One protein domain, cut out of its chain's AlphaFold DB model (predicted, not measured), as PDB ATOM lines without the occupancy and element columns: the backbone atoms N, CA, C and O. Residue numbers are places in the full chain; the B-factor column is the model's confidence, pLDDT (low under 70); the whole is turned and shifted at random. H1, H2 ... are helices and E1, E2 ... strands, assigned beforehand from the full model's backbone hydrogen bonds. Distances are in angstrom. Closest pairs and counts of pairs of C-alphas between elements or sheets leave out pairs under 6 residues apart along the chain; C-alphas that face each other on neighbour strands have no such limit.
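Overview. This is residues 1109 to 1210 of the 1228 residues of an uncharacterized protein of Acidobacteria bacterium (UniProt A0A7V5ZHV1). Two short parallel strands, E1 and E2, make a small ribbon in the middle; the end of the long helix H3 and part of H4 pack near it, H2 folds back on the other end of H3, and the small H1 sits by E1, away from the other helices. Much of the rest is loop, with a long stretch, residues 1192 to 1210, running on from E2. The printed part has 102 residues, with named elements in the order E1, H1, H2, H3, H4, E2; the sheet's order is E1, E2, parallel. The class is mostly helix, with 45 residues, under half, in named elements. The whole is compact, with a radius of gyration of the C-alphas of 13.1 A and spans of 37 by 31 by 25 A.

Along the chain. E1 is residues 1119 to 1121, 7.0 A long, beginning at C-alpha 1119 (13.988, -46.835, 35.738). E2 is residues 1188 to 1191, 7.6 A, ending at C-alpha 1191 (13.972, -40.412, 29.960). H3, residues 1157 to 1172, is the longest helix at 22.4 A and begins at C-alpha 1157 (33.779, -46.866, 41.391). H4 is residues 1176 to 1185, 14.2 A. H2, residues 1147 to 1152, spans 8.6 A, and H1, residues 1133 to 1138, 8.0 A.

Arrangement. E1 and E2 are parallel neighbours at 36 degrees, with N 1189 and O 1119 2.9 A apart and N 1121 and O 1190 3.1 A apart, within hydrogen-bond range. With the four helices between them they form a strand-helix-strand unit, two parallel neighbour strands joined through helices. The closest C-alphas of E1 and H3, Val 1121 and Thr 1167, are 6.3 A apart. H4 and E2 are near each other. H3 touches H4 with residues 1166 to 1170 alone, closest at the C-alphas of Leu 1170 and Val 1179, 5.3 A; this helical hairpin runs opposite ways at a steep tilt of 44 degrees. H3 touches H2 with residues 1157 to 1161 alone, closest at the C-alphas of Glu 1147 and Ile 1160, 6.3 A, a second hairpin with a shallow tilt of 28 degrees, opposite ways. H2 and H4 are apart. H1 touches no helix; its closest C-alpha to E1 is Val 1134, 7.7 A from that of Val 1120. In H1, H2, H3 and H4 every O i to N i+4 pair is within hydrogen-bond range.

Size, cuts and confidence. The C-alphas of Gln 1152 and Gly 1203, the two farthest apart, are 36.8 A apart. The printed part has no cut. The link from E1 to H1, 11 residues, is long. Mean pLDDT of the printed part is 79.5, with residue 1174 and residues 1193 to 1210 under 70.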
ATOM      1  N   ALA A1109       4.495 -34.709  38.879       78.19
ATOM      2  CA  ALA A1109       3.196 -35.064  39.442       78.19
ATOM      3  C   ALA A1109       2.524 -36.225  38.686       78.19
ATOM      4  O   ALA A1109       1.882 -37.069  39.318       78.19
ATOM      5  N   ALA A1110       2.675 -36.288  37.361       76.50
ATOM      6  CA  ALA A1110       2.193 -37.398  36.541       76.50
ATOM      7  C   ALA A1110       2.992 -38.682  36.816       76.50
ATOM      8  O   ALA A1110       2.407 -39.721  37.124       76.50
ATOM      9  N   LEU A1111       4.324 -38.587  36.811       80.19
ATOM     10  CA  LEU A1111       5.244 -39.675  37.139       80.19
ATOM     11  C   LEU A1111       4.978 -40.266  38.519       80.19
ATOM     12  O   LEU A1111       4.909 -41.479  38.675       80.19
ATOM     13  N   ALA A1112       4.738 -39.421  39.521       81.12
ATOM     14  CA  ALA A1112       4.482 -39.872  40.882       81.12
ATOM     15  C   ALA A1112       3.274 -40.829  41.006       81.12
ATOM     16  O   ALA A1112       3.214 -41.597  41.971       81.12
ATOM     17  N   ARG A1113       2.339 -40.794  40.044       80.25
ATOM     18  CA  ARG A1113       1.146 -41.656  39.986       80.25
ATOM     19  C   ARG A1113       1.385 -42.975  39.253       80.25
ATOM     20  O   ARG A1113       0.546 -43.867  39.362       80.25
ATOM     21  N   LEU A1114       2.486 -43.109  38.514       80.88
ATOM     22  CA  LEU A1114       2.791 -44.336  37.792       80.88
ATOM     23  C   LEU A1114       3.131 -45.462  38.768       80.88
ATOM     24  O   LEU A1114       3.861 -45.280  39.745       80.88
ATOM     25  N   SER A1115       2.588 -46.641  38.474       80.88
ATOM     26  CA  SER A1115       2.903 -47.874  39.180       80.88
ATOM     27  C   SER A1115       2.919 -49.062  38.206       80.88
ATOM     28  O   SER A1115       1.982 -49.183  37.414       80.88
ATOM     29  N   PRO A1116       3.942 -49.937  38.249       82.44
ATOM     30  CA  PRO A1116       5.140 -49.819  39.080       82.44
ATOM     31  C   PRO A1116       6.042 -48.647  38.625       82.44
ATOM     32  O   PRO A1116       5.930 -48.177  37.488       82.44
ATOM     33  N   PRO A1117       6.942 -48.159  39.495       82.62
ATOM     34  CA  PRO A1117       7.984 -47.220  39.133       82.62
ATOM     35  C   PRO A1117       8.856 -47.812  38.030       82.62
ATOM     36  O   PRO A1117       9.055 -49.019  37.920       82.62
ATOM     37  N   ARG A1118       9.387 -46.920  37.214       85.62
ATOM     38  CA  ARG A1118      10.212 -47.209  36.047       85.62
ATOM     39  C   ARG A1118      11.609 -46.663  36.275       85.62
ATOM     40  O   ARG A1118      11.727 -45.592  36.871       85.62
ATOM     41  N   VAL A1119      12.624 -47.369  35.781       89.25
ATOM     42  CA  VAL A1119      13.988 -46.835  35.738       89.25
ATOM     43  C   VAL A1119      14.012 -45.661  34.771       89.25
ATOM     44  O   VAL A1119      13.471 -45.765  33.666       89.25
ATOM     45  N   VAL A1120      14.598 -44.552  35.202       87.31
ATOM     46  CA  VAL A1120      14.680 -43.328  34.410       87.31
ATOM     47  C   VAL A1120      16.117 -42.979  34.069       87.31
ATOM     48  O   VAL A1120      17.027 -43.126  34.887       87.31
ATOM     49  N   VAL A1121      16.305 -42.494  32.846       87.25
ATOM     50  CA  VAL A1121      17.542 -41.833  32.431       87.25
ATOM     51  C   VAL A1121      17.383 -40.356  32.733       87.25
ATOM     52  O   VAL A1121      16.490 -39.698  32.198       87.25
ATOM     53  N   GLU A1122      18.232 -39.852  33.615       85.00
ATOM     54  CA  GLU A1122      18.307 -38.440  33.952       85.00
ATOM     55  C   GLU A1122      19.789 -38.060  34.057       85.00
ATOM     56  O   GLU A1122      20.523 -38.751  34.768       85.00
ATOM     57  N   PRO A1123      20.252 -37.002  33.364       77.69
ATOM     58  CA  PRO A1123      21.639 -36.566  33.448       77.69
ATOM     59  C   PRO A1123      22.061 -36.299  34.892       77.69
ATOM     60  O   PRO A1123      21.393 -35.564  35.623       77.69
ATOM     61  N   THR A1124      23.189 -36.876  35.296       80.00
ATOM     62  CA  THR A1124      23.752 -36.685  36.635       80.00
ATOM     63  C   THR A1124      24.718 -35.510  36.649       80.00
ATOM     64  O   THR A1124      25.663 -35.481  35.862       80.00
ATOM     65  N   GLY A1125      24.516 -34.558  37.555       76.69
ATOM     66  CA  GLY A1125      25.499 -33.520  37.861       76.69
ATOM     67  C   GLY A1125      26.411 -33.905  39.034       76.69
ATOM     68  O   GLY A1125      26.235 -34.971  39.635       76.69
ATOM     69  N   PRO A1126      27.359 -33.026  39.413       82.12
ATOM     70  CA  PRO A1126      28.151 -33.211  40.627       82.12
ATOM     71  C   PRO A1126      27.243 -33.299  41.871       82.12
ATOM     72  O   PRO A1126      26.093 -32.839  41.825       82.12
ATOM     73  N   PRO A1127      27.731 -33.859  42.995       82.00
ATOM     74  CA  PRO A1127      26.967 -33.911  44.239       82.00
ATOM     75  C   PRO A1127      26.368 -32.550  44.613       82.00
ATOM     76  O   PRO A1127      26.994 -31.508  44.412       82.00
ATOM     77  N   TYR A1128      25.145 -32.561  45.150       82.31
ATOM     78  CA  TYR A1128      24.384 -31.365  45.552       82.31
ATOM     79  C   TYR A1128      23.926 -30.440  44.413       82.31
ATOM     80  O   TYR A1128      23.327 -29.394  44.684       82.31
ATOM     81  N   SER A1129      24.169 -30.810  43.152       77.12
ATOM     82  CA  SER A1129      23.537 -30.151  42.007       77.12
ATOM     83  C   SER A1129      22.033 -30.429  41.976       77.12
ATOM     84  O   SER A1129      21.564 -31.458  42.461       77.12
ATOM     85  N   ASP A1130      21.267 -29.527  41.365       73.69
ATOM     86  CA  ASP A1130      19.822 -29.694  41.168       73.69
ATOM     87  C   ASP A1130      19.509 -30.557  39.931       73.69
ATOM     88  O   ASP A1130      18.759 -30.184  39.029       73.69
ATOM     89  N   THR A1131      20.167 -31.712  39.885       77.75
ATOM     90  CA  THR A1131      19.891 -32.826  38.979       77.75
ATOM     91  C   THR A1131      19.230 -33.950  39.779       77.75
ATOM     92  O   THR A1131      19.186 -33.901  41.010       77.75
ATOM     93  N   LEU A1132      18.703 -34.972  39.109       84.88
ATOM     94  CA  LEU A1132      18.067 -36.138  39.742       84.88
ATOM     95  C   LEU A1132      16.754 -35.789  40.476       84.88
ATOM     96  O   LEU A1132      16.426 -36.312  41.544       84.88
ATOM     97  N   ARG A1133      15.945 -34.914  39.862       84.81
ATOM     98  CA  ARG A1133      14.635 -34.478  40.373       84.81
ATOM     99  C   ARG A1133      13.585 -35.581  40.315       84.81
ATOM    100  O   ARG A1133      12.691 -35.617  41.167       84.81
ATOM    101  N   VAL A1134      13.684 -36.495  39.349       86.50
ATOM    102  CA  VAL A1134      12.754 -37.621  39.242       86.50
ATOM    103  C   VAL A1134      12.878 -38.575  40.431       86.50
ATOM    104  O   VAL A1134      11.867 -38.744  41.123       86.50
ATOM    105  N   PRO A1135      14.046 -39.164  40.750       89.00
ATOM    106  CA  PRO A1135      14.167 -40.015  41.932       89.00
ATOM    107  C   PRO A1135      13.831 -39.260  43.226       89.00
ATOM    108  O   PRO A1135      13.130 -39.818  44.072       89.00
ATOM    109  N   MET A1136      14.216 -37.983  43.346       87.56
ATOM    110  CA  MET A1136      13.911 -37.128  44.505       87.56
ATOM    111  C   MET A1136      12.410 -37.037  44.817       87.56
ATOM    112  O   MET A1136      11.998 -37.295  45.948       87.56
ATOM    113  N   PHE A1137      11.577 -36.661  43.843       85.06
ATOM    114  CA  PHE A1137      10.154 -36.386  44.096       85.06
ATOM    115  C   PHE A1137       9.231 -37.560  43.780       85.06
ATOM    116  O   PHE A1137       8.099 -37.628  44.265       85.06
ATOM    117  N   THR A1138       9.710 -38.502  42.973       85.94
ATOM    118  CA  THR A1138       8.897 -39.590  42.441       85.94
ATOM    119  C   THR A1138       9.482 -40.957  42.737       85.94
ATOM    120  O   THR A1138       8.892 -41.919  42.287       85.94
ATOM    121  N   GLY A1139      10.592 -41.119  43.464       87.56
ATOM    122  CA  GLY A1139      11.135 -42.438  43.839       87.56
ATOM    123  C   GLY A1139      11.316 -43.443  42.688       87.56
ATOM    124  O   GLY A1139      11.460 -44.636  42.946       87.56
ATOM    125  N   HIS A1140      11.248 -42.980  41.439       88.62
ATOM    126  CA  HIS A1140      11.589 -43.721  40.240       88.62
ATOM    127  C   HIS A1140      13.114 -43.805  40.207       88.62
ATOM    128  O   HIS A1140      13.755 -42.755  40.239       88.62
ATOM    129  N   PRO A1141      13.704 -45.007  40.201       91.88
ATOM    130  CA  PRO A1141      15.148 -45.137  40.299       91.88
ATOM    131  C   PRO A1141      15.845 -44.564  39.065       91.88
ATOM    132  O   PRO A1141      15.457 -44.873  37.940       91.88
ATOM    133  N   ALA A1142      16.890 -43.770  39.272       92.56
ATOM    134  CA  ALA A1142      17.781 -43.350  38.195       92.56
ATOM    135  C   ALA A1142      18.812 -44.443  37.877       92.56
ATOM    136  O   ALA A1142      19.166 -45.247  38.747       92.56
ATOM    137  N   VAL A1143      19.312 -44.468  36.634       93.19
ATOM    138  CA  VAL A1143      20.404 -45.372  36.210       93.19
ATOM    139  C   VAL A1143      21.600 -45.274  37.163       93.19
ATOM    140  O   VAL A1143      22.108 -46.298  37.635       93.19
ATOM    141  N   VAL A1144      21.991 -44.041  37.489       93.94
ATOM    142  CA  VAL A1144      23.047 -43.699  38.443       93.94
ATOM    143  C   VAL A1144      22.764 -42.335  39.067       93.94
ATOM    144  O   VAL A1144      21.983 -41.541  38.546       93.94
ATOM    145  N   GLY A1145      23.375 -42.099  40.220       92.31
ATOM    146  CA  GLY A1145      23.198 -40.926  41.054       92.31
ATOM    147  C   GLY A1145      24.518 -40.226  41.365       92.31
ATOM    148  O   GLY A1145      25.477 -40.328  40.607       92.31
ATOM    149  N   TRP A1146      24.594 -39.539  42.509       90.56
ATOM    150  CA  TRP A1146      25.831 -38.888  42.949       90.56
ATOM    151  C   TRP A1146      26.907 -39.905  43.341       90.56
ATOM    152  O   TRP A1146      26.723 -40.708  44.256       90.56
ATOM    153  N   GLU A1147      28.046 -39.840  42.657       89.19
ATOM    154  CA  GLU A1147      29.113 -40.843  42.720       89.19
ATOM    155  C   GLU A1147      29.698 -41.058  44.121       89.19
ATOM    156  O   GLU A1147      29.778 -42.197  44.580       89.19
ATOM    157  N   VAL A1148      30.031 -39.985  44.849       86.56
ATOM    158  CA  VAL A1148      30.645 -40.085  46.182       86.56
ATOM    159  C   VAL A1148      29.673 -40.724  47.176       86.56
ATOM    160  O   VAL A1148      30.060 -41.611  47.933       86.56
ATOM    161  N   HIS A1149      28.393 -40.341  47.132       87.50
ATOM    162  CA  HIS A1149      27.347 -40.918  47.983       87.50
ATOM    163  C   HIS A1149      27.036 -42.371  47.630       87.50
ATOM    164  O   HIS A1149      26.640 -43.140  48.502       87.50
ATOM    165  N   LEU A1150      27.166 -42.768  46.365       90.62
ATOM    166  CA  LEU A1150      27.028 -44.165  45.953       90.62
ATOM    167  C   LEU A1150      28.221 -45.001  46.417       90.62
ATOM    168  O   LEU A1150      28.025 -46.091  46.955       90.62
ATOM    169  N   TRP A1151      29.439 -44.479  46.289       87.88
ATOM    170  CA  TRP A1151      30.646 -45.134  46.787       87.88
ATOM    171  C   TRP A1151      30.608 -45.321  48.311       87.88
ATOM    172  O   TRP A1151      30.841 -46.425  48.805       87.88
ATOM    173  N   GLN A1152      30.206 -44.289  49.062       83.19
ATOM    174  CA  GLN A1152      29.985 -44.378  50.514       83.19
ATOM    175  C   GLN A1152      28.914 -45.416  50.898       83.19
ATOM    176  O   GLN A1152      28.937 -45.938  52.011       83.19
ATOM    177  N   ARG A1153      27.999 -45.738  49.975       85.56
ATOM    178  CA  ARG A1153      26.975 -46.792  50.084       85.56
ATOM    179  C   ARG A1153      27.404 -48.104  49.411       85.56
ATOM    180  O   ARG A1153      26.569 -48.868  48.935       85.56
ATOM    181  N   HIS A1154      28.710 -48.373  49.374       83.94
ATOM    182  CA  HIS A1154      29.306 -49.635  48.924       83.94
ATOM    183  C   HIS A1154      29.123 -49.966  47.438       83.94
ATOM    184  O   HIS A1154      29.180 -51.137  47.061       83.94
ATOM    185  N   ARG A1155      28.940 -48.965  46.571       89.31
ATOM    186  CA  ARG A1155      29.004 -49.168  45.115       89.31
ATOM    187  C   ARG A1155      30.438 -49.091  44.601       89.31
ATOM    188  O   ARG A1155      31.262 -48.335  45.112       89.31
ATOM    189  N   SER A1156      30.722 -49.895  43.581       90.62
ATOM    190  CA  SER A1156      32.012 -49.904  42.891       90.62
ATOM    191  C   SER A1156      32.212 -48.612  42.106       90.62
ATOM    192  O   SER A1156      31.307 -48.165  41.404       90.62
ATOM    193  N   TRP A1157      33.413 -48.037  42.192       91.00
ATOM    194  CA  TRP A1157      33.779 -46.866  41.391       91.00
ATOM    195  C   TRP A1157      33.720 -47.156  39.896       91.00
ATOM    196  O   TRP A1157      33.274 -46.303  39.133       91.00
ATOM    197  N   VAL A1158      34.144 -48.355  39.491       92.50
ATOM    198  CA  VAL A1158      34.086 -48.790  38.096       92.50
ATOM    199  C   VAL A1158      32.635 -48.847  37.618       92.50
ATOM    200  O   VAL A1158      32.311 -48.277  36.579       92.50
ATOM    201  N   GLU A1159      31.742 -49.457  38.399       93.00
ATOM    202  CA  GLU A1159      30.327 -49.562  38.027       93.00
ATOM    203  C   GLU A1159      29.621 -48.195  38.010       93.00
ATOM    204  O   GLU A1159      28.809 -47.931  37.123       93.00
ATOM    205  N   ILE A1160      29.932 -47.308  38.965       93.81
ATOM    206  CA  ILE A1160      29.398 -45.938  38.993       93.81
ATOM    207  C   ILE A1160      29.788 -45.188  37.715       93.81
ATOM    208  O   ILE A1160      28.909 -44.641  37.051       93.81
ATOM    209  N   ARG A1161      31.081 -45.187  37.361       92.69
ATOM    210  CA  ARG A1161      31.588 -44.456  36.189       92.69
ATOM    211  C   ARG A1161      31.023 -45.003  34.887       92.69
ATOM    212  O   ARG A1161      30.512 -44.224  34.089       92.69
ATOM    213  N   LEU A1162      31.007 -46.328  34.728       94.44
ATOM    214  CA  LEU A1162      30.406 -46.976  33.561       94.44
ATOM    215  C   LEU A1162      28.942 -46.553  33.379       94.44
ATOM    216  O   LEU A1162      28.519 -46.208  32.282       94.44
ATOM    217  N   ARG A1163      28.161 -46.505  34.464       94.44
ATOM    218  CA  ARG A1163      26.761 -46.066  34.400       94.44
ATOM    219  C   ARG A1163      26.601 -44.571  34.118       94.44
ATOM    220  O   ARG A1163      25.596 -44.189  33.521       94.44
ATOM    221  N   GLN A1164      27.529 -43.720  34.557       92.00
ATOM    222  CA  GLN A1164      27.520 -42.287  34.221       92.00
ATOM    223  C   GLN A1164      27.792 -42.084  32.727       92.00
ATOM    224  O   GLN A1164      27.063 -41.336  32.073       92.00
ATOM    225  N   GLU A1165      28.771 -42.802  32.178       91.62
ATOM    226  CA  GLU A1165      29.061 -42.832  30.741       91.62
ATOM    227  C   GLU A1165      27.861 -43.367  29.950       91.62
ATOM    228  O   GLU A1165      27.389 -42.707  29.024       91.62
ATOM    229  N   ASP A1166      27.272 -44.487  30.377       93.12
ATOM    230  CA  ASP A1166      26.070 -45.046  29.754       93.12
ATOM    231  C   ASP A1166      24.880 -44.080  29.828       93.12
ATOM    232  O   ASP A1166      24.095 -43.989  28.888       93.12
ATOM    233  N   THR A1167      24.736 -43.329  30.925       90.25
ATOM    234  CA  THR A1167      23.702 -42.291  31.056       90.25
ATOM    235  C   THR A1167      23.929 -41.173  30.041       90.25
ATOM    236  O   THR A1167      22.968 -40.712  29.425       90.25
ATOM    237  N   ALA A1168      25.179 -40.763  29.808       85.88
ATOM    238  CA  ALA A1168      25.511 -39.787  28.775       85.88
ATOM    239  C   ALA A1168      25.188 -40.322  27.370       85.88
ATOM    240  O   ALA A1168      24.573 -39.601  26.586       85.88
ATOM    241  N   VAL A1169      25.500 -41.589  27.078       87.62
ATOM    242  CA  VAL A1169      25.138 -42.246  25.809       87.62
ATOM    243  C   VAL A1169      23.620 -42.341  25.646       87.62
ATOM    244  O   VAL A1169      23.095 -41.972  24.603       87.62
ATOM    245  N   LEU A1170      22.887 -42.751  26.681       85.00
ATOM    246  CA  LEU A1170      21.420 -42.821  26.669       85.00
ATOM    247  C   LEU A1170      20.754 -41.453  26.465       85.00
ATOM    248  O   LEU A1170      19.615 -41.388  26.005       85.00
ATOM    249  N   THR A1171      21.446 -40.377  26.832       77.75
ATOM    250  CA  THR A1171      20.930 -39.007  26.746       77.75
ATOM    251  C   THR A1171      21.297 -38.340  25.419       77.75
ATOM    252  O   THR A1171      20.454 -37.675  24.824       77.75
ATOM    253  N   TRP A1172      22.542 -38.497  24.964       75.62
ATOM    254  CA  TRP A1172      23.140 -37.708  23.879       75.62
ATOM    255  C   TRP A1172      23.735 -38.547  22.741       75.62
ATOM    256  O   TRP A1172      24.204 -37.984  21.754       75.62
ATOM    257  N   GLY A1173      23.761 -39.872  22.876       74.88
ATOM    258  CA  GLY A1173      24.345 -40.779  21.895       74.88
ATOM    259  C   GLY A1173      23.594 -40.757  20.565       74.88
ATOM    260  O   GLY A1173      22.365 -40.711  20.530       74.88
ATOM    261  N   ALA A1174      24.352 -40.803  19.469       69.00
ATOM    262  CA  ALA A1174      23.805 -40.787  18.114       69.00
ATOM    263  C   ALA A1174      23.563 -42.188  17.531       69.00
ATOM    264  O   ALA A1174      22.798 -42.297  16.580       69.00
ATOM    265  N   ASP A1175      24.193 -43.237  18.080       84.94
ATOM    266  CA  ASP A1175      24.032 -44.626  17.626       84.94
ATOM    267  C   ASP A1175      22.756 -45.256  18.229       84.94
ATOM    268  O   ASP A1175      22.731 -45.578  19.426       84.94
ATOM    269  N   PRO A1176      21.694 -45.466  17.428       82.62
ATOM    270  CA  PRO A1176      20.425 -46.009  17.907       82.62
ATOM    271  C   PRO A1176      20.534 -47.425  18.481       82.62
ATOM    272  O   PRO A1176      19.778 -47.786  19.389       82.62
ATOM    273  N   GLU A1177      21.456 -48.244  17.966       86.56
ATOM    274  CA  GLU A1177      21.608 -49.634  18.390       86.56
ATOM    275  C   GLU A1177      22.219 -49.710  19.790       86.56
ATOM    276  O   GLU A1177      21.690 -50.417  20.659       86.56
ATOM    277  N   VAL A1178      23.277 -48.929  20.035       89.69
ATOM    278  CA  VAL A1178      23.933 -48.829  21.350       89.69
ATOM    279  C   VAL A1178      22.969 -48.258  22.382       89.69
ATOM    280  O   VAL A1178      22.801 -48.845  23.455       89.69
ATOM    281  N   VAL A1179      22.267 -47.170  22.053       87.94
ATOM    282  CA  VAL A1179      21.279 -46.571  22.961       87.94
ATOM    283  C   VAL A1179      20.155 -47.563  23.267       87.94
ATOM    284  O   VAL A1179      19.786 -47.753  24.430       87.94
ATOM    285  N   GLY A1180      19.651 -48.267  22.251       87.12
ATOM    286  CA  GLY A1180      18.625 -49.288  22.425       87.12
ATOM    287  C   GLY A1180      19.072 -50.459  23.305       87.12
ATOM    288  O   GLY A1180      18.284 -50.977  24.104       87.12
ATOM    289  N   ALA A1181      20.332 -50.879  23.197       91.50
ATOM    290  CA  ALA A1181      20.908 -51.932  24.028       91.50
ATOM    291  C   ALA A1181      21.109 -51.488  25.484       91.50
ATOM    292  O   ALA A1181      20.707 -52.213  26.398       91.50
ATOM    293  N   LEU A1182      21.635 -50.284  25.718       92.69
ATOM    294  CA  LEU A1182      21.782 -49.726  27.066       92.69
ATOM    295  C   LEU A1182      20.420 -49.479  27.739       92.69
ATOM    296  O   LEU A1182      20.258 -49.703  28.940       92.69
ATOM    297  N   ALA A1183      19.394 -49.110  26.969       90.38
ATOM    298  CA  ALA A1183      18.040 -48.964  27.494       90.38
ATOM    299  C   ALA A1183      17.518 -50.296  28.056       90.38
ATOM    300  O   ALA A1183      16.917 -50.331  29.132       90.38
ATOM    301  N   ARG A1184      17.805 -51.410  27.368       90.50
ATOM    302  CA  ARG A1184      17.499 -52.764  27.857       90.50
ATOM    303  C   ARG A1184      18.340 -53.127  29.081       90.50
ATOM    304  O   ARG A1184      17.770 -53.585  30.070       90.50
ATOM    305  N   ARG A1185      19.651 -52.847  29.061       91.81
ATOM    306  CA  ARG A1185      20.607 -53.085  30.169       91.81
ATOM    307  C   ARG A1185      20.123 -52.570  31.522       91.81
ATOM    308  O   ARG A1185      20.339 -53.233  32.540       91.81
ATOM    309  N   TYR A1186      19.465 -51.416  31.538       91.62
ATOM    310  CA  TYR A1186      18.931 -50.812  32.760       91.62
ATOM    311  C   TYR A1186      17.412 -50.933  32.901       91.62
ATOM    312  O   TYR A1186      16.861 -50.429  33.876       91.62
ATOM    313  N   SER A1187      16.722 -51.603  31.968       89.00
ATOM    314  CA  SER A1187      15.251 -51.651  31.913       89.00
ATOM    315  C   SER A1187      14.620 -50.252  31.964       89.00
ATOM    316  O   SER A1187      13.679 -49.993  32.721       89.00
ATOM    317  N   VAL A1188      15.180 -49.330  31.176       87.00
ATOM    318  CA  VAL A1188      14.746 -47.934  31.093       87.00
ATOM    319  C   VAL A1188      13.291 -47.881  30.642       87.00
ATOM    320  O   VAL A1188      12.940 -48.370  29.570       87.00
ATOM    321  N   GLY A1189      12.442 -47.260  31.456       78.50
ATOM    322  CA  GLY A1189      11.027 -47.051  31.144       78.50
ATOM    323  C   GLY A1189      10.664 -45.596  30.831       78.50
ATOM    324  O   GLY A1189       9.481 -45.305  30.635       78.50
ATOM    325  N   GLY A1190      11.650 -44.696  30.809       75.69
ATOM    326  CA  GLY A1190      11.506 -43.305  30.383       75.69
ATOM    327  C   GLY A1190      12.798 -42.499  30.533       75.69
ATOM    328  O   GLY A1190      13.721 -42.909  31.238       75.69
ATOM    329  N   ALA A1191      12.848 -41.341  29.882       72.94
ATOM    330  CA  ALA A1191      13.972 -40.412  29.960       72.94
ATOM    331  C   ALA A1191      13.485 -38.991  30.262       72.94
ATOM    332  O   ALA A1191      12.411 -38.575  29.806       72.94
ATOM    333  N   CYS A1192      14.293 -38.260  31.026       70.06
ATOM    334  CA  CYS A1192      14.030 -36.899  31.474       70.06
ATOM    335  C   CYS A1192      15.270 -36.035  31.237       70.06
ATOM    336  O   CYS A1192      16.376 -36.417  31.607       70.06
ATOM    337  N   SER A1193      15.080 -34.844  30.673       68.00
ATOM    338  CA  SER A1193      16.088 -33.780  30.650       68.00
ATOM    339  C   SER A1193      15.439 -32.486  31.098       68.00
ATOM    340  O   SER A1193      14.295 -32.201  30.744       68.00
ATOM    341  N   TRP A1194      16.187 -31.703  31.867       67.00
ATOM    342  CA  TRP A1194      15.725 -30.432  32.417       67.00
ATOM    343  C   TRP A1194      16.393 -29.210  31.776       67.00
ATOM    344  O   TRP A1194      16.000 -28.092  32.098       67.00
ATOM    345  N   GLY A1195      17.378 -29.413  30.888       54.34
ATOM    346  CA  GLY A1195      18.204 -28.363  30.269       54.34
ATOM    347  C   GLY A1195      18.023 -28.188  28.754       54.34
ATOM    348  O   GLY A1195      18.805 -27.476  28.135       54.34
ATOM    349  N   GLY A1196      17.030 -28.848  28.148       51.62
ATOM    350  CA  GLY A1196      16.750 -28.785  26.708       51.62
ATOM    351  C   GLY A1196      16.179 -30.098  26.152       51.62
ATOM    352  O   GLY A1196      16.171 -31.109  26.867       51.62
ATOM    353  N   PRO A1197      15.688 -30.104  24.897       48.62
ATOM    354  CA  PRO A1197      15.136 -31.298  24.268       48.62
ATOM    355  C   PRO A1197      16.197 -32.403  24.182       48.62
ATOM    356  O   PRO A1197      17.259 -32.213  23.600       48.62
ATOM    357  N   LEU A1198      15.891 -33.580  24.738       52.59
ATOM    358  CA  LEU A1198      16.666 -34.801  24.476       52.59
ATOM    359  C   LEU A1198      16.650 -35.090  22.966       52.59
ATOM    360  O   LEU A1198      15.561 -35.048  22.400       52.59
ATOM    361  N   PRO A1199      17.757 -35.390  22.282       46.94
ATOM    362  CA  PRO A1199      17.678 -35.846  20.897       46.94
ATOM    363  C   PRO A1199      16.653 -36.986  20.762       46.94
ATOM    364  O   PRO A1199      16.521 -37.831  21.651       46.94
ATOM    365  N   ALA A1200      15.860 -36.970  19.685       48.38
ATOM    366  CA  ALA A1200      14.939 -38.060  19.400       48.38
ATOM    367  C   ALA A1200      15.772 -39.317  19.149       48.38
ATOM    368  O   ALA A1200      16.438 -39.436  18.123       48.38
ATOM    369  N   VAL A1201      15.771 -40.236  20.109       50.50
ATOM    370  CA  VAL A1201      16.468 -41.506  19.955       50.50
ATOM    371  C   VAL A1201      15.632 -42.374  19.018       50.50
ATOM    372  O   VAL A1201      14.593 -42.913  19.408       50.50
ATOM    373  N   ALA A1202      16.051 -42.469  17.758       39.88
ATOM    374  CA  ALA A1202      15.430 -43.361  16.787       39.88
ATOM    375  C   ALA A1202      15.496 -44.820  17.288       39.88
ATOM    376  O   ALA A1202      16.469 -45.221  17.914       39.88
ATOM    377  N   GLY A1203      14.465 -45.632  17.032       43.72
ATOM    378  CA  GLY A1203      14.535 -47.091  17.232       43.72
ATOM    379  C   GLY A1203      14.099 -47.656  18.593       43.72
ATOM    380  O   GLY A1203      14.201 -48.865  18.794       43.72
ATOM    381  N   LEU A1204      13.558 -46.848  19.511       50.03
ATOM    382  CA  LEU A1204      13.037 -47.337  20.795       50.03
ATOM    383  C   LEU A1204      11.499 -47.262  20.878       50.03
ATOM    384  O   LEU A1204      10.947 -46.208  21.202       50.03
ATOM    385  N   PRO A1205      10.772 -48.369  20.626       36.38
ATOM    386  CA  PRO A1205       9.323 -48.397  20.790       36.38
ATOM    387  C   PRO A1205       8.975 -48.279  22.281       36.38
ATOM    388  O   PRO A1205       9.284 -49.161  23.079       36.38
ATOM    389  N   GLY A1206       8.340 -47.172  22.674       44.28
ATOM    390  CA  GLY A1206       7.825 -46.972  24.034       44.28
ATOM    391  C   GLY A1206       8.678 -46.104  24.963       44.28
ATOM    392  O   GLY A1206       8.324 -45.968  26.138       44.28
ATOM    393  N   TRP A1207       9.749 -45.467  24.472       52.88
ATOM    394  CA  TRP A1207      10.407 -44.393  25.220       52.88
ATOM    395  C   TRP A1207       9.421 -43.249  25.447       52.88
ATOM    396  O   TRP A1207       9.100 -42.473  24.552       52.88
ATOM    397  N   THR A1208       8.905 -43.155  26.668       50.91
ATOM    398  CA  THR A1208       8.098 -42.007  27.060       50.91
ATOM    399  C   THR A1208       9.071 -40.878  27.362       50.91
ATOM    400  O   THR A1208       9.827 -40.960  28.333       50.91
ATOM    401  N   ARG A1209       9.085 -39.831  26.533       54.97
ATOM    402  CA  ARG A1209       9.735 -38.575  26.901       54.97
ATOM    403  C   ARG A1209       8.895 -37.970  28.011       54.97
ATOM    404  O   ARG A1209       7.776 -37.502  27.779       54.97
ATOM    405  N   LEU A1210       9.403 -38.043  29.232       53.25
ATOM    406  CA  LEU A1210       8.627 -37.771  30.439       53.25
ATOM    407  C   LEU A1210       8.360 -36.270  30.673       53.25
ATOM    408  O   LEU A1210       7.830 -35.917  31.715       53.25
TER     409      LEU A1210